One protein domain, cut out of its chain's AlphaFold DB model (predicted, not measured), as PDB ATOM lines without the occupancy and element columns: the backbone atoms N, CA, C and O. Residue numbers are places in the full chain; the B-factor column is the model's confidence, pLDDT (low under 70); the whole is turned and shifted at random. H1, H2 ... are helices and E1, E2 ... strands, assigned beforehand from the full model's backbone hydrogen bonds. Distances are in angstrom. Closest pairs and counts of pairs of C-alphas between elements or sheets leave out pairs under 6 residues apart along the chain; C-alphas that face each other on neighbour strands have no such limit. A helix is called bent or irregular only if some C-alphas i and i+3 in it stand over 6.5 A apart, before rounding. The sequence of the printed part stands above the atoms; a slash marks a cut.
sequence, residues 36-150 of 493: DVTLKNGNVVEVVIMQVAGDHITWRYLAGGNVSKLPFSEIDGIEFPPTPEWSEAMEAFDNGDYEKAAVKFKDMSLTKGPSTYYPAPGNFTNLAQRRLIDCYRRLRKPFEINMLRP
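Overview. This is residues 36 to 150 of the 493 residues of an uncharacterized protein of Verrucomicrobiales bacterium (UniProt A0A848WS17). The domain has two lobes set end to end: a small, strongly twisted sheet of five strands, curled like part of a barrel, and a group of four helices. In the helical lobe H1, H2 and H3 form an up-and-down bundle and H4 folds back along H3; residues 80 to 83, between E5 and H1, join the two lobes, and the long link of residues 111 to 123 joins H2 to H3. The printed part has 115 residues, in the order E1 E2 E3 E4 E5 H1 H2 H3 H4; the sheet is antiparallel, in the order E4 E3 E2 E1 E5, and the class is mixed, helices and strands. The whole is elongated, spanning 49 by 27 by 25 A, yet only just compact, close to loose, with a radius of gyration of the C-alphas of 15.9 A.

Along the chain. E1 is residues 36 to 39, 9.7 A long, with C-alpha 36 at (-13.735, -7.370, -18.617). E2 is residues 44 to 52, 18.0 A, and bends by 81 degrees at residue 49. E3 is residues 56 to 60, 13.3 A; E4 is residues 68 to 71, 10.2 A; E5 is residues 75 to 79, 11.4 A. H1 is residues 84 to 94, 15.1 A, starting at C-alpha 84 (5.048, -4.611, -20.132). H2 is residues 98 to 110, 17.7 A, and H3 is residues 124 to 138, 20.4 A. H4 is residues 142 to 150, 13.3 A, ending at C-alpha 150 (-1.280, -28.127, -33.052); it is irregular, but only just, with C-alphas 147 and 150 at 6.8 A.

Arrangement. E1 to E4 form a meander, each strand the antiparallel neighbour of the one before. E2 pairs with E1 over residues 44 to 46, with N 45 and O 37 at 2.9 A, and with E3 over residues 48 to 52, with N 50 and O 58 at 2.8 A. E3 and E4 have N 57 and O 70 at 3.0 A; E1 and E5 have N 38 and O 77 at 2.9 A. The edge strands E4 and E5 meet only through their link. H1, H2, H3 and H4 are not on the sheet. H1 and H2 touch at Ala 89 and Ala 101, closest C-alphas 5.0 A, opposite ways at a shallow tilt of 34.6 degrees, only just short of steep. H2 and H3 touch at Ser 109 and Thr 125, closest C-alphas 4.7 A, opposite ways at 31 degrees. H3 and H4 touch at Ile 133 and Ile 145, closest C-alphas 5.6 A, opposite ways at 23 degrees. H1 and H4 are apart. Every O i to N i+4 pair is within hydrogen-bond range in H1 and H2, 10 of 11 in H3 and 4 of 5 in H4.

Size, cuts and confidence. The two C-alphas farthest apart, those of Gly 65 and Arg 140, are 50.3 A apart. The printed part has no cut, and the link from H2 to H3 is long, with 13 residues. The mean pLDDT of the printed part is 87.7; residue 64 and residues 111 to 116 are under 70.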
ATOM      1  N   ASP A  36     -12.509  -7.002 -17.919       90.12
ATOM      2  CA  ASP A  36     -13.735  -7.370 -18.617       90.12
ATOM      3  C   ASP A  36     -13.749  -8.879 -18.892       90.12
ATOM      4  O   ASP A  36     -12.804  -9.440 -19.453       90.12
ATOM      5  N   VAL A  37     -14.815  -9.551 -18.453       91.88
ATOM      6  CA  VAL A  37     -15.032 -10.986 -18.658       91.88
ATOM      7  C   VAL A  37     -16.219 -11.182 -19.590       91.88
ATOM      8  O   VAL A  37     -17.367 -10.937 -19.212       91.88
ATOM      9  N   THR A  38     -15.948 -11.659 -20.800       93.31
ATOM     10  CA  THR A  38     -16.970 -12.007 -21.791       93.31
ATOM     11  C   THR A  38     -17.480 -13.415 -21.511       93.31
ATOM     12  O   THR A  38     -16.715 -14.380 -21.519       93.31
ATOM     13  N   LEU A  39     -18.779 -13.550 -21.261       93.44
ATOM     14  CA  LEU A  39     -19.466 -14.825 -21.059       93.44
ATOM     15  C   LEU A  39     -19.883 -15.450 -22.400       93.44
ATOM     16  O   LEU A  39     -20.129 -14.749 -23.379       93.44
ATOM     17  N   LYS A  40     -20.074 -16.775 -22.440       91.19
ATOM     18  CA  LYS A  40     -20.482 -17.514 -23.660       91.19
ATOM     19  C   LYS A  40     -21.883 -17.184 -24.193       91.19
ATOM     20  O   LYS A  40     -22.259 -17.673 -25.252       91.19
ATOM     21  N   ASN A  41     -22.658 -16.365 -23.482       91.19
ATOM     22  CA  ASN A  41     -23.922 -15.797 -23.963       91.19
ATOM     23  C   ASN A  41     -23.765 -14.387 -24.575       91.19
ATOM     24  O   ASN A  41     -24.767 -13.787 -24.950       91.19
ATOM     25  N   GLY A  42     -22.537 -13.863 -24.673       88.50
ATOM     26  CA  GLY A  42     -22.225 -12.534 -25.206       88.50
ATOM     27  C   GLY A  42     -22.285 -11.394 -24.182       88.50
ATOM     28  O   GLY A  42     -21.928 -10.268 -24.522       88.50
ATOM     29  N   ASN A  43     -22.698 -11.650 -22.937       91.31
ATOM     30  CA  ASN A  43     -22.680 -10.627 -21.891       91.31
ATOM     31  C   ASN A  43     -21.243 -10.381 -21.408       91.31
ATOM     32  O   ASN A  43     -20.547 -11.326 -21.038       91.31
ATOM     33  N   VAL A  44     -20.836  -9.115 -21.329       91.12
ATOM     34  CA  VAL A  44     -19.584  -8.696 -20.681       91.12
ATOM     35  C   VAL A  44     -19.869  -8.319 -19.226       91.12
ATOM     36  O   VAL A  44     -20.879  -7.674 -18.938       91.12
ATOM     37  N   VAL A  45     -18.992  -8.723 -18.307       89.25
ATOM     38  CA  VAL A  45     -19.060  -8.365 -16.884       89.25
ATOM     39  C   VAL A  45     -17.721  -7.774 -16.444       89.25
ATOM     40  O   VAL A  45     -16.703  -8.464 -16.467       89.25
ATOM     41  N   GLU A  46     -17.729  -6.514 -16.008       89.94
ATOM     42  CA  GLU A  46     -16.555  -5.848 -15.434       89.94
ATOM     43  C   GLU A  46     -16.334  -6.332 -13.986       89.94
ATOM     44  O   GLU A  46     -17.188  -6.148 -13.108       89.94
ATOM     45  N   VAL A  47     -15.188  -6.965 -13.716       88.38
ATOM     46  CA  VAL A  47     -14.885  -7.586 -12.415       88.38
ATOM     47  C   VAL A  47     -13.465  -7.301 -11.931       88.38
ATOM     48  O   VAL A  47     -12.549  -7.065 -12.710       88.38
ATOM     49  N   VAL A  48     -13.257  -7.389 -10.617       87.56
ATOM     50  CA  VAL A  48     -11.929  -7.502 -10.003       87.56
ATOM     51  C   VAL A  48     -11.612  -8.989  -9.853       87.56
ATOM     52  O   VAL A  48     -12.255  -9.677  -9.051       87.56
ATOM     53  N   ILE A  49     -10.638  -9.499 -10.610       86.62
ATOM     54  CA  ILE A  49     -10.162 -10.883 -10.474       86.62
ATOM     55  C   ILE A  49      -9.298 -10.994  -9.210       86.62
ATOM     56  O   ILE A  49      -8.365 -10.223  -9.007       86.62
ATOM     57  N   MET A  50      -9.630 -11.958  -8.351       85.50
ATOM     58  CA  MET A  50      -8.968 -12.193  -7.064       85.50
ATOM     59  C   MET A  50      -7.987 -13.373  -7.124       85.50
ATOM     60  O   MET A  50      -6.950 -13.345  -6.465       85.50
ATOM     61  N   GLN A  51      -8.304 -14.410  -7.908       85.69
ATOM     62  CA  GLN A  51      -7.441 -15.568  -8.159       85.69
ATOM     63  C   GLN A  51      -7.873 -16.277  -9.450       85.69
ATOM     64  O   GLN A  51      -9.070 -16.429  -9.694       85.69
ATOM     65  N   VAL A  52      -6.915 -16.796 -10.218       86.06
ATOM     66  CA  VAL A  52      -7.153 -17.776 -11.289       86.06
ATOM     67  C   VAL A  52      -6.853 -19.188 -10.768       86.06
ATOM     68  O   VAL A  52      -5.848 -19.409 -10.092       86.06
ATOM     69  N   ALA A  53      -7.740 -20.140 -11.054       85.75
ATOM     70  CA  ALA A  53      -7.575 -21.568 -10.781       85.75
ATOM     71  C   ALA A  53      -7.565 -22.369 -12.100       85.75
ATOM     72  O   ALA A  53      -7.662 -21.797 -13.183       85.75
ATOM     73  N   GLY A  54      -7.443 -23.700 -12.033       83.88
ATOM     74  CA  GLY A  54      -7.374 -24.551 -13.233       83.88
ATOM     75  C   GLY A  54      -8.662 -24.600 -14.071       83.88
ATOM     76  O   GLY A  54      -8.607 -24.901 -15.260       83.88
ATOM     77  N   ASP A  55      -9.808 -24.294 -13.459       90.25
ATOM     78  CA  ASP A  55     -11.161 -24.465 -14.007       90.25
ATOM     79  C   ASP A  55     -12.098 -23.255 -13.783       90.25
ATOM     80  O   ASP A  55     -13.207 -23.230 -14.319       90.25
ATOM     81  N   HIS A  56     -11.683 -22.248 -13.003       91.31
ATOM     82  CA  HIS A  56     -12.487 -21.062 -12.678       91.31
ATOM     83  C   HIS A  56     -11.626 -19.844 -12.312       91.31
ATOM     84  O   HIS A  56     -10.469 -19.981 -11.912       91.31
ATOM     85  N   ILE A  57     -12.222 -18.647 -12.356       91.00
ATOM     86  CA  ILE A  57     -11.728 -17.486 -11.597       91.00
ATOM     87  C   ILE A  57     -12.492 -17.341 -10.274       91.00
ATOM     88  O   ILE A  57     -13.662 -17.724 -10.169       91.00
ATOM     89  N   THR A  58     -11.852 -16.733  -9.275       90.75
ATOM     90  CA  THR A  58     -12.552 -16.063  -8.170       90.75
ATOM     91  C   THR A  58     -12.524 -14.555  -8.396       90.75
ATOM     92  O   THR A  58     -11.517 -14.008  -8.852       90.75
ATOM     93  N   TRP A  59     -13.639 -13.876  -8.131       90.38
ATOM     94  CA  TRP A  59     -13.846 -12.483  -8.532       90.38
ATOM     95  C   TRP A  59     -14.801 -11.739  -7.591       90.38
ATOM     96  O   TRP A  59     -15.507 -12.354  -6.790       90.38
ATOM     97  N   ARG A  60     -14.842 -10.408  -7.696       86.50
ATOM     98  CA  ARG A  60     -15.842  -9.535  -7.051       86.50
ATOM     99  C   ARG A  60     -16.101  -8.284  -7.898       86.50
ATOM    100  O   ARG A  60     -15.249  -7.903  -8.693       86.50
ATOM    101  N   TYR A  61     -17.233  -7.611  -7.704       83.81
ATOM    102  CA  TYR A  61     -17.471  -6.295  -8.313       83.81
ATOM    103  C   TYR A  61     -16.568  -5.210  -7.698       83.81
ATOM    104  O   TYR A  61     -16.243  -5.265  -6.507       83.81
ATOM    105  N   LEU A  62     -16.215  -4.191  -8.492       76.62
ATOM    106  CA  LEU A  62     -15.363  -3.067  -8.069       76.62
ATOM    107  C   LEU A  62     -15.941  -2.294  -6.871       76.62
ATOM    108  O   LEU A  62     -15.204  -1.938  -5.955       76.62
ATOM    109  N   ALA A  63     -17.264  -2.110  -6.835       74.00
ATOM    110  CA  ALA A  63     -17.986  -1.449  -5.743       74.00
ATOM    111  C   ALA A  63     -17.977  -2.229  -4.406       74.00
ATOM    112  O   ALA A  63     -18.533  -1.760  -3.412       74.00
ATOM    113  N   GLY A  64     -17.354  -3.412  -4.366       67.94
ATOM    114  CA  GLY A  64     -17.407  -4.338  -3.240       67.94
ATOM    115  C   GLY A  64     -18.547  -5.352  -3.364       67.94
ATOM    116  O   GLY A  64     -19.487  -5.189  -4.139       67.94
ATOM    117  N   GLY A  65     -18.436  -6.444  -2.611       74.00
ATOM    118  CA  GLY A  65     -19.374  -7.563  -2.648       74.00
ATOM    119  C   GLY A  65     -18.720  -8.866  -2.191       74.00
ATOM    120  O   GLY A  65     -17.525  -8.899  -1.891       74.00
ATOM    121  N   ASN A  66     -19.509  -9.939  -2.149       82.94
ATOM    122  CA  ASN A  66     -19.007 -11.280  -1.855       82.94
ATOM    123  C   ASN A  66     -18.063 -11.759  -2.968       82.94
ATOM    124  O   ASN A  66     -18.322 -11.518  -4.147       82.94
ATOM    125  N   VAL A  67     -16.997 -12.471  -2.590       86.06
ATOM    126  CA  VAL A  67     -16.137 -13.157  -3.561       86.06
ATOM    127  C   VAL A  67     -16.904 -14.344  -4.137       86.06
ATOM    128  O   VAL A  67     -17.315 -15.244  -3.403       86.06
ATOM    129  N   SER A  68     -17.078 -14.334  -5.452       91.44
ATOM    130  CA  SER A  68     -17.803 -15.343  -6.221       91.44
ATOM    131  C   SER A  68     -16.835 -16.195  -7.041       91.44
ATOM    132  O   SER A  68     -15.702 -15.791  -7.308       91.44
ATOM    133  N   LYS A  69     -17.284 -17.380  -7.462       93.31
ATOM    134  CA  LYS A  69     -16.600 -18.202  -8.472       93.31
ATOM    135  C   LYS A  69     -17.274 -18.014  -9.828       93.31
ATOM    136  O   LYS A  69     -18.483 -17.812  -9.871       93.31
ATOM    137  N   LEU A  70     -16.507 -18.103 -10.911       92.94
ATOM    138  CA  LEU A  70     -17.030 -18.155 -12.277       92.94
ATOM    139  C   LEU A  70     -16.242 -19.203 -13.089       92.94
ATOM    140  O   LEU A  70     -15.041 -19.010 -13.306       92.94
ATOM    141  N   PRO A  71     -16.868 -20.327 -13.483       94.56
ATOM    142  CA  PRO A  71     -16.211 -21.400 -14.229       94.56
ATOM    143  C   PRO A  71     -15.776 -21.009 -15.647       94.56
ATOM    144  O   PRO A  71     -16.493 -20.317 -16.369       94.56
ATOM    145  N   PHE A  72     -14.666 -21.577 -16.128       92.69
ATOM    146  CA  PHE A  72     -14.253 -21.475 -17.539       92.69
ATOM    147  C   PHE A  72     -15.237 -22.166 -18.507       92.69
ATOM    148  O   PHE A  72     -15.208 -21.937 -19.717       92.69
ATOM    149  N   SER A  73     -16.157 -22.994 -18.001       93.12
ATOM    150  CA  SER A  73     -17.280 -23.498 -18.798       93.12
ATOM    151  C   SER A  73     -18.261 -22.393 -19.211       93.12
ATOM    152  O   SER A  73     -18.905 -22.558 -20.244       93.12
ATOM    153  N   GLU A  74     -18.323 -21.273 -18.483       94.12
ATOM    154  CA  GLU A  74     -19.239 -20.142 -18.719       94.12
ATOM    155  C   GLU A  74     -18.553 -18.916 -19.353       94.12
ATOM    156  O   GLU A  74     -19.210 -18.141 -20.051       94.12
ATOM    157  N   ILE A  75     -17.238 -18.763 -19.163       93.38
ATOM    158  CA  ILE A  75     -16.414 -17.683 -19.739       93.38
ATOM    159  C   ILE A  75     -16.006 -18.009 -21.178       93.38
ATOM    160  O   ILE A  75     -15.544 -19.113 -21.457       93.38
ATOM    161  N   ASP A  76     -16.116 -17.034 -22.076       90.81
ATOM    162  CA  ASP A  76     -15.567 -17.094 -23.430       90.81
ATOM    163  C   ASP A  76     -14.181 -16.435 -23.550       90.81
ATOM    164  O   ASP A  76     -13.296 -16.990 -24.197       90.81
ATOM    165  N   GLY A  77     -13.975 -15.292 -22.891       91.12
ATOM    166  CA  GLY A  77     -12.719 -14.538 -22.914       91.12
ATOM    167  C   GLY A  77     -12.566 -13.619 -21.700       91.12
ATOM    168  O   GLY A  77     -13.547 -13.298 -21.030       91.12
ATOM    169  N   ILE A  78     -11.328 -13.215 -21.412       89.62
ATOM    170  CA  ILE A  78     -10.981 -12.279 -20.334       89.62
ATOM    171  C   ILE A  78      -9.963 -11.269 -20.875       89.62
ATOM    172  O   ILE A  78      -8.886 -11.662 -21.320       89.62
ATOM    173  N   GLU A  79     -10.280  -9.976 -20.811       87.31
ATOM    174  CA  GLU A  79      -9.363  -8.892 -21.188       87.31
ATOM    175  C   GLU A  79      -8.429  -8.534 -20.024       87.31
ATOM    176  O   GLU A  79      -8.617  -7.538 -19.320       87.31
ATOM    177  N   PHE A  80      -7.414  -9.371 -19.793       82.50
ATOM    178  CA  PHE A  80      -6.399  -9.097 -18.775       82.50
ATOM    179  C   PHE A  80      -5.657  -7.774 -19.053       82.50
ATOM    180  O   PHE A  80      -5.300  -7.508 -20.204       82.50
ATOM    181  N   PRO A  81      -5.344  -6.966 -18.018       79.00
ATOM    182  CA  PRO A  81      -4.490  -5.793 -18.176       79.00
ATOM    183  C   PRO A  81      -3.145  -6.177 -18.823       79.00
ATOM    184  O   PRO A  81      -2.510  -7.130 -18.355       79.00
ATOM    185  N   PRO A  82      -2.702  -5.472 -19.880       81.12
ATOM    186  CA  PRO A  82      -1.495  -5.836 -20.614       81.12
ATOM    187  C   PRO A  82      -0.261  -5.722 -19.718       81.12
ATOM    188  O   PRO A  82      -0.092  -4.748 -18.982       81.12
ATOM    189  N   THR A  83       0.619  -6.719 -19.788       83.12
ATOM    190  CA  THR A  83       1.928  -6.653 -19.126       83.12
ATOM    191  C   THR A  83       2.890  -5.772 -19.938       83.12
ATOM    192  O   THR A  83       2.627  -5.517 -21.121       83.12
ATOM    193  N   PRO A  84       4.016  -5.307 -19.362       87.56
ATOM    194  CA  PRO A  84       5.048  -4.611 -20.132       87.56
ATOM    195  C   PRO A  84       5.541  -5.449 -21.318       87.56
ATOM    196  O   PRO A  84       5.632  -4.952 -22.433       87.56
ATOM    197  N   GLU A  85       5.749  -6.752 -21.113       87.62
ATOM    198  CA  GLU A  85       6.233  -7.674 -22.142       87.62
ATOM    199  C   GLU A  85       5.212  -7.861 -23.275       87.62
ATOM    200  O   GLU A  85       5.606  -7.931 -24.438       87.62
ATOM    201  N   TRP A  86       3.910  -7.906 -22.957       88.19
ATOM    202  CA  TRP A  86       2.836  -7.922 -23.960       88.19
ATOM    203  C   TRP A  86       2.756  -6.599 -24.724       88.19
ATOM    204  O   TRP A  86       2.612  -6.598 -25.945       88.19
ATOM    205  N   SER A  87       2.908  -5.476 -24.019       89.50
ATOM    206  CA  SER A  87       2.884  -4.136 -24.612       89.50
ATOM    207  C   SER A  87       4.040  -3.946 -25.599       89.50
ATOM    208  O   SER A  87       3.803  -3.557 -26.734       89.50
ATOM    209  N   GLU A  88       5.268  -4.323 -25.226       91.19
ATOM    210  CA  GLU A  88       6.439  -4.283 -26.117       91.19
ATOM    211  C   GLU A  88       6.356  -5.283 -27.291       91.19
ATOM    212  O   GLU A  88       7.053  -5.118 -28.297       91.19
ATOM    213  N   ALA A  89       5.575  -6.363 -27.161       92.12
ATOM    214  CA  ALA A  89       5.364  -7.345 -28.227       92.12
ATOM    215  C   ALA A  89       4.338  -6.852 -29.255       92.12
ATOM    216  O   ALA A  89       4.584  -6.952 -30.457       92.12
ATOM    217  N   MET A  90       3.233  -6.267 -28.782       91.88
ATOM    218  CA  MET A  90       2.255  -5.586 -29.630       91.88
ATOM    219  C   MET A  90       2.856  -4.343 -30.292       91.88
ATOM    220  O   MET A  90       2.720  -4.197 -31.494       91.88
ATOM    221  N   GLU A  91       3.627  -3.518 -29.574       92.94
ATOM    222  CA  GLU A  91       4.326  -2.366 -30.164       92.94
ATOM    223  C   GLU A  91       5.266  -2.789 -31.306       92.94
ATOM    224  O   GLU A  91       5.325  -2.119 -32.333       92.94
ATOM    225  N   ALA A  92       5.985  -3.909 -31.176       91.06
ATOM    226  CA  ALA A  92       6.787  -4.438 -32.279       91.06
ATOM    227  C   ALA A  92       5.911  -4.886 -33.468       91.06
ATOM    228  O   ALA A  92       6.229  -4.571 -34.610       91.06
ATOM    229  N   PHE A  93       4.798  -5.573 -33.197       91.00
ATOM    230  CA  PHE A  93       3.864  -6.062 -34.215       91.00
ATOM    231  C   PHE A  93       3.180  -4.924 -34.987       91.00
ATOM    232  O   PHE A  93       3.164  -4.938 -36.215       91.00
ATOM    233  N   ASP A  94       2.671  -3.918 -34.276       87.88
ATOM    234  CA  ASP A  94       1.926  -2.784 -34.833       87.88
ATOM    235  C   ASP A  94       2.839  -1.828 -35.632       87.88
ATOM    236  O   ASP A  94       2.376  -1.157 -36.552       87.88
ATOM    237  N   ASN A  95       4.145  -1.807 -35.333       89.00
ATOM    238  CA  ASN A  95       5.172  -1.121 -36.132       89.00
ATOM    239  C   ASN A  95       5.719  -1.970 -37.305       89.00
ATOM    240  O   ASN A  95       6.614  -1.512 -38.015       89.00
ATOM    241  N   GLY A  96       5.234  -3.200 -37.509       88.50
ATOM    242  CA  GLY A  96       5.693  -4.094 -38.581       88.50
ATOM    243  C   GLY A  96       7.043  -4.789 -38.339       88.50
ATOM    244  O   GLY A  96       7.555  -5.455 -39.236       88.50
ATOM    245  N   ASP A  97       7.616  -4.690 -37.136       93.94
ATOM    246  CA  ASP A  97       8.829  -5.414 -36.722       93.94
ATOM    247  C   ASP A  97       8.456  -6.850 -36.309       93.94
ATOM    248  O   ASP A  97       8.457  -7.245 -35.134       93.94
ATOM    249  N   TYR A  98       8.036  -7.626 -37.311       94.56
ATOM    250  CA  TYR A  98       7.484  -8.962 -37.122       94.56
ATOM    251  C   TYR A  98       8.530  -9.961 -36.606       94.56
ATOM    252  O   TYR A  98       8.161 -10.885 -35.881       94.56
ATOM    253  N   GLU A  99       9.824  -9.774 -36.894       96.44
ATOM    254  CA  GLU A  99      10.931 -10.516 -36.282       96.44
ATOM    255  C   GLU A  99      10.988 -10.317 -34.761       96.44
ATOM    256  O   GLU A  99      10.938 -11.299 -34.012       96.44
ATOM    257  N   LYS A 100      11.064  -9.068 -34.281       96.69
ATOM    258  CA  LYS A 100      11.105  -8.747 -32.843       96.69
ATOM    259  C   LYS A 100       9.817  -9.169 -32.143       96.69
ATOM    260  O   LYS A 100       9.877  -9.728 -31.044       96.69
ATOM    261  N   ALA A 101       8.667  -8.958 -32.783       97.00
ATOM    262  CA  ALA A 101       7.377  -9.428 -32.292       97.00
ATOM    263  C   ALA A 101       7.356 -10.961 -32.166       97.00
ATOM    264  O   ALA A 101       6.991 -11.489 -31.117       97.00
ATOM    265  N   ALA A 102       7.817 -11.691 -33.191       97.19
ATOM    266  CA  ALA A 102       7.897 -13.149 -33.164       97.19
ATOM    267  C   ALA A 102       8.816 -13.667 -32.050       97.19
ATOM    268  O   ALA A 102       8.464 -14.646 -31.395       97.19
ATOM    269  N   VAL A 103       9.961 -13.024 -31.796       95.62
ATOM    270  CA  VAL A 103      10.832 -13.380 -30.661       95.62
ATOM    271  C   VAL A 103      10.093 -13.180 -29.335       95.62
ATOM    272  O   VAL A 103       9.988 -14.124 -28.557       95.62
ATOM    273  N   LYS A 104       9.490 -12.007 -29.108       93.62
ATOM    274  CA  LYS A 104       8.771 -11.700 -27.859       93.62
ATOM    275  C   LYS A 104       7.576 -12.626 -27.605       93.62
ATOM    276  O   LYS A 104       7.445 -13.169 -26.509       93.62
ATOM    277  N   PHE A 105       6.729 -12.866 -28.609       94.00
ATOM    278  CA  PHE A 105       5.607 -13.803 -28.483       94.00
ATOM    279  C   PHE A 105       6.082 -15.258 -28.328       94.00
ATOM    280  O   PHE A 105       5.469 -16.036 -27.592       94.00
ATOM    281  N   LYS A 106       7.203 -15.644 -28.951       92.94
ATOM    282  CA  LYS A 106       7.804 -16.966 -28.745       92.94
ATOM    283  C   LYS A 106       8.297 -17.132 -27.310       92.94
ATOM    284  O   LYS A 106       7.914 -18.102 -26.663       92.94
ATOM    285  N   ASP A 107       9.039 -16.173 -26.771       89.56
ATOM    286  CA  ASP A 107       9.510 -16.221 -25.383       89.56
ATOM    287  C   ASP A 107       8.339 -16.257 -24.387       89.56
ATOM    288  O   ASP A 107       8.374 -17.016 -23.419       89.56
ATOM    289  N   MET A 108       7.247 -15.537 -24.660       87.56
ATOM    290  CA  MET A 108       6.016 -15.556 -23.851       87.56
ATOM    291  C   MET A 108       5.174 -16.841 -23.985       87.56
ATOM    292  O   MET A 108       4.393 -17.166 -23.090       87.56
ATOM    293  N   SER A 109       5.322 -17.590 -25.081       84.62
ATOM    294  CA  SER A 109       4.685 -18.907 -25.245       84.62
ATOM    295  C   SER A 109       5.521 -20.061 -24.675       84.62
ATOM    296  O   SER A 109       4.962 -21.077 -24.263       84.62
ATOM    297  N   LEU A 110       6.851 -19.908 -24.626       77.69
ATOM    298  CA  LEU A 110       7.781 -20.888 -24.054       77.69
ATOM    299  C   LEU A 110       7.957 -20.717 -22.543       77.69
ATOM    300  O   LEU A 110       8.011 -21.703 -21.804       77.69
ATOM    301  N   THR A 111       8.032 -19.476 -22.061       64.12
ATOM    302  CA  THR A 111       7.964 -19.213 -20.628       64.12
ATOM    303  C   THR A 111       6.528 -19.395 -20.154       64.12
ATOM    304  O   THR A 111       5.600 -18.757 -20.644       64.12
ATOM    305  N   LYS A 112       6.338 -20.182 -19.092       55.69
ATOM    306  CA  LYS A 112       5.170 -20.014 -18.214       55.69
ATOM    307  C   LYS A 112       5.398 -18.794 -17.311       55.69
ATOM    308  O   LYS A 112       5.416 -18.913 -16.085       55.69
ATOM    309  N   GLY A 113       5.639 -17.640 -17.951       48.41
ATOM    310  CA  GLY A 113       5.617 -16.318 -17.326       48.41
ATOM    311  C   GLY A 113       4.306 -16.152 -16.562       48.41
ATOM    312  O   GLY A 113       3.308 -16.771 -16.936       48.41
ATOM    313  N   PRO A 114       4.357 -15.466 -15.412       47.12
ATOM    314  CA  PRO A 114       3.852 -15.978 -14.142       47.12
ATOM    315  C   PRO A 114       2.452 -16.588 -14.247       47.12
ATOM    316  O   PRO A 114       1.557 -16.029 -14.881       47.12
ATOM    317  N   SER A 115       2.246 -17.710 -13.549       52.66
ATOM    318  CA  SER A 115       1.021 -18.529 -13.536       52.66
ATOM    319  C   SER A 115      -0.221 -17.843 -12.929       52.66
ATOM    320  O   SER A 115      -1.090 -18.503 -12.368       52.66
ATOM    321  N   THR A 116      -0.282 -16.516 -12.996       63.28
ATOM    322  CA  THR A 116      -1.349 -15.626 -12.540       63.28
ATOM    323  C   THR A 116      -2.582 -15.698 -13.440       63.28
ATOM    324  O   THR A 116      -3.689 -15.533 -12.941       63.28
ATOM    325  N   TYR A 117      -2.404 -15.933 -14.749       75.75
ATOM    326  CA  TYR A 117      -3.486 -15.887 -15.749       75.75
ATOM    327  C   TYR A 117      -3.702 -17.205 -16.512       75.75
ATOM    328  O   TYR A 117      -4.802 -17.474 -16.987       75.75
ATOM    329  N   TYR A 118      -2.688 -18.066 -16.622       78.44
ATOM    330  CA  TYR A 118      -2.843 -19.405 -17.202       78.44
ATOM    331  C   TYR A 118      -3.515 -20.358 -16.188       78.44
ATOM    332  O   TYR A 118      -3.068 -20.372 -15.038       78.44
ATOM    333  N   PRO A 119      -4.527 -21.180 -16.552       82.81
ATOM    334  CA  PRO A 119      -5.042 -21.488 -17.893       82.81
ATOM    335  C   PRO A 119      -6.436 -20.879 -18.168       82.81
ATOM    336  O   PRO A 119      -7.335 -21.571 -18.665       82.81
ATOM    337  N   ALA A 120      -6.663 -19.612 -17.811       88.12
ATOM    338  CA  ALA A 120      -7.934 -18.939 -18.083       88.12
ATOM    339  C   ALA A 120      -8.109 -18.605 -19.581       88.12
ATOM    340  O   ALA A 120      -7.110 -18.430 -20.288       88.12
ATOM    341  N   PRO A 121      -9.349 -18.469 -20.084       89.88
ATOM    342  CA  PRO A 121      -9.597 -17.872 -21.393       89.88
ATOM    343  C   PRO A 121      -8.988 -16.464 -21.475       89.88
ATOM    344  O   PRO A 121      -9.077 -15.709 -20.513       89.88
ATOM    345  N   GLY A 122      -8.341 -16.115 -22.589       86.12
ATOM    346  CA  GLY A 122      -7.606 -14.852 -22.749       86.12
ATOM    347  C   GLY A 122      -6.184 -14.833 -22.161       86.12
ATOM    348  O   GLY A 122      -5.551 -13.783 -22.148       86.12
ATOM    349  N   ASN A 123      -5.644 -15.956 -21.669       87.00
ATOM    350  CA  ASN A 123      -4.281 -15.976 -21.117       87.00
ATOM    351  C   ASN A 123      -3.205 -15.596 -22.159       87.00
ATOM    352  O   ASN A 123      -3.207 -16.096 -23.287       87.00
ATOM    353  N   PHE A 124      -2.231 -14.775 -21.745       85.81
ATOM    354  CA  PHE A 124      -1.182 -14.262 -22.634       85.81
ATOM    355  C   PHE A 124      -0.315 -15.350 -23.286       85.81
ATOM    356  O   PHE A 124       0.139 -15.140 -24.402       85.81
ATOM    357  N   THR A 125      -0.136 -16.531 -22.680       86.81
ATOM    358  CA  THR A 125       0.597 -17.647 -23.313       86.81
ATOM    359  C   THR A 125      -0.090 -18.112 -24.604       86.81
ATOM    360  O   THR A 125       0.565 -18.217 -25.639       86.81
ATOM    361  N   ASN A 126      -1.411 -18.330 -24.584       87.19
ATOM    362  CA  ASN A 126      -2.171 -18.735 -25.774       87.19
ATOM    363  C   ASN A 126      -2.387 -17.572 -26.758       87.19
ATOM    364  O   ASN A 126      -2.292 -17.773 -27.969       87.19
ATOM    365  N   LEU A 127      -2.612 -16.346 -26.269       88.88
ATOM    366  CA  LEU A 127      -2.686 -15.164 -27.141       88.88
ATOM    367  C   LEU A 127      -1.347 -14.885 -27.848       88.88
ATOM    368  O   LEU A 127      -1.337 -14.527 -29.025       88.88
ATOM    369  N   ALA A 128      -0.213 -15.121 -27.183       91.38
ATOM    370  CA  ALA A 128       1.111 -15.012 -27.788       91.38
ATOM    371  C   ALA A 128       1.318 -16.073 -28.874       91.38
ATOM    372  O   ALA A 128       1.754 -15.730 -29.966       91.38
ATOM    373  N   GLN A 129       0.925 -17.334 -28.647       91.19
ATOM    374  CA  GLN A 129       0.929 -18.347 -29.713       91.19
ATOM    375  C   GLN A 129       0.030 -17.941 -30.899       91.19
ATOM    376  O   GLN A 129       0.415 -18.119 -32.056       91.19
ATOM    377  N   ARG A 130      -1.145 -17.349 -30.634       90.69
ATOM    378  CA  ARG A 130      -2.057 -16.849 -31.674       90.69
ATOM    379  C   ARG A 130      -1.433 -15.716 -32.495       90.69
ATOM    380  O   ARG A 130      -1.497 -15.796 -33.720       90.69
ATOM    381  N   ARG A 131      -0.820 -14.706 -31.864       92.94
ATOM    382  CA  ARG A 131      -0.111 -13.608 -32.557       92.94
ATOM    383  C   ARG A 131       1.154 -14.080 -33.266       92.94
ATOM    384  O   ARG A 131       1.438 -13.617 -34.362       92.94
ATOM    385  N   LEU A 132       1.865 -15.059 -32.707       94.81
ATOM    386  CA  LEU A 132       3.050 -15.657 -33.321       94.81
ATOM    387  C   LEU A 132       2.736 -16.339 -34.665       94.81
ATOM    388  O   LEU A 132       3.567 -16.291 -35.568       94.81
ATOM    389  N   ILE A 133       1.527 -16.891 -34.849       93.19
ATOM    390  CA  ILE A 133       1.052 -17.336 -36.173       93.19
ATOM    391  C   ILE A 133       0.935 -16.161 -37.155       93.19
ATOM    392  O   ILE A 133       1.357 -16.298 -38.300       93.19
ATOM    393  N   ASP A 134       0.398 -15.010 -36.737       91.75
ATOM    394  CA  ASP A 134       0.295 -13.837 -37.617       91.75
ATOM    395  C   ASP A 134       1.682 -13.265 -37.949       91.75
ATOM    396  O   ASP A 134       1.944 -12.957 -39.113       91.75
ATOM    397  N   CYS A 135       2.612 -13.249 -36.985       95.12
ATOM    398  CA  CYS A 135       4.018 -12.960 -37.264       95.12
ATOM    399  C   CYS A 135       4.593 -13.951 -38.283       95.12
ATOM    400  O   CYS A 135       5.214 -13.532 -39.247       95.12
ATOM    401  N   TYR A 136       4.385 -15.263 -38.138       95.56
ATOM    402  CA  TYR A 136       4.927 -16.233 -39.095       95.56
ATOM    403  C   TYR A 136       4.277 -16.165 -40.488       95.56
ATOM    404  O   TYR A 136       4.960 -16.461 -41.467       95.56
ATOM    405  N   ARG A 137       3.030 -15.688 -40.623       92.69
ATOM    406  CA  ARG A 137       2.441 -15.328 -41.932       92.69
ATOM    407  C   ARG A 137       3.205 -14.155 -42.550       92.69
ATOM    408  O   ARG A 137       3.716 -14.269 -43.662       92.69
ATOM    409  N   ARG A 138       3.383 -13.071 -41.785       91.56
ATOM    410  CA  ARG A 138       4.174 -11.887 -42.174       91.56
ATOM    411  C   ARG A 138       5.642 -12.206 -42.467       91.56
ATOM    412  O   ARG A 138       6.235 -11.596 -43.346       91.56
ATOM    413  N   LEU A 139       6.215 -13.204 -41.803       94.06
ATOM    414  CA  LEU A 139       7.591 -13.665 -42.006       94.06
ATOM    415  C   LEU A 139       7.722 -14.799 -43.035       94.06
ATOM    416  O   LEU A 139       8.816 -15.343 -43.180       94.06
ATOM    417  N   ARG A 140       6.635 -15.164 -43.732       94.44
ATOM    418  CA  ARG A 140       6.609 -16.184 -44.796       94.44
ATOM    419  C   ARG A 140       7.147 -17.547 -44.320       94.44
ATOM    420  O   ARG A 140       7.898 -18.224 -45.018       94.44
ATOM    421  N   LYS A 141       6.745 -17.946 -43.108       95.94
ATOM    422  CA  LYS A 141       7.231 -19.111 -42.344       95.94
ATOM    423  C   LYS A 141       6.143 -20.185 -42.163       95.94
ATOM    424  O   LYS A 141       5.641 -20.391 -41.055       95.94
ATOM    425  N   PRO A 142       5.732 -20.875 -43.248       96.19
ATOM    426  CA  PRO A 142       4.639 -21.847 -43.206       96.19
ATOM    427  C   PRO A 142       4.966 -23.074 -42.339       96.19
ATOM    428  O   PRO A 142       4.087 -23.603 -41.659       96.19
ATOM    429  N   PHE A 143       6.235 -23.500 -42.304       95.75
ATOM    430  CA  PHE A 143       6.694 -24.614 -41.472       95.75
ATOM    431  C   PHE A 143       6.533 -24.311 -39.975       95.75
ATOM    432  O   PHE A 143       6.008 -25.133 -39.224       95.75
ATOM    433  N   GLU A 144       6.905 -23.113 -39.524       96.44
ATOM    434  CA  GLU A 144       6.730 -22.714 -38.129       96.44
ATOM    435  C   GLU A 144       5.249 -22.552 -37.744       96.44
ATOM    436  O   GLU A 144       4.879 -22.913 -36.627       96.44
ATOM    437  N   ILE A 145       4.375 -22.116 -38.664       95.12
ATOM    438  CA  ILE A 145       2.911 -22.137 -38.457       95.12
ATOM    439  C   ILE A 145       2.414 -23.579 -38.286       95.12
ATOM    440  O   ILE A 145       1.642 -23.856 -37.366       95.12
ATOM    441  N   ASN A 146       2.868 -24.503 -39.138       94.94
ATOM    442  CA  ASN A 146       2.522 -25.922 -39.067       94.94
ATOM    443  C   ASN A 146       2.968 -26.568 -37.743       94.94
ATOM    444  O   ASN A 146       2.197 -27.291 -37.117       94.94
ATOM    445  N   MET A 147       4.178 -26.256 -37.273       93.81
ATOM    446  CA  MET A 147       4.696 -26.737 -35.988       93.81
ATOM    447  C   MET A 147       3.987 -26.110 -34.776       93.81
ATOM    448  O   MET A 147       3.868 -26.753 -33.733       93.81
ATOM    449  N   LEU A 148       3.514 -24.865 -34.881       92.06
ATOM    450  CA  LEU A 148       2.886 -24.139 -33.774       92.06
ATOM    451  C   LEU A 148       1.393 -24.466 -33.610       92.06
ATOM    452  O   LEU A 148       0.944 -24.729 -32.496       92.06
ATOM    453  N   ARG A 149       0.628 -24.484 -34.707       90.00
ATOM    454  CA  ARG A 149      -0.843 -24.615 -34.723       90.00
ATOM    455  C   ARG A 149      -1.420 -25.805 -33.918       90.00
ATOM    456  O   ARG A 149      -2.479 -25.608 -33.315       90.00
ATOM    457  N   PRO A 150      -0.795 -27.002 -33.862       89.12
ATOM    458  CA  PRO A 150      -1.280 -28.127 -33.052       89.12
ATOM    459  C   PRO A 150      -1.111 -27.945 -31.536       89.12
ATOM    460  O   PRO A 150      -1.743 -28.668 -30.774       89.12
TER     461      PRO A 150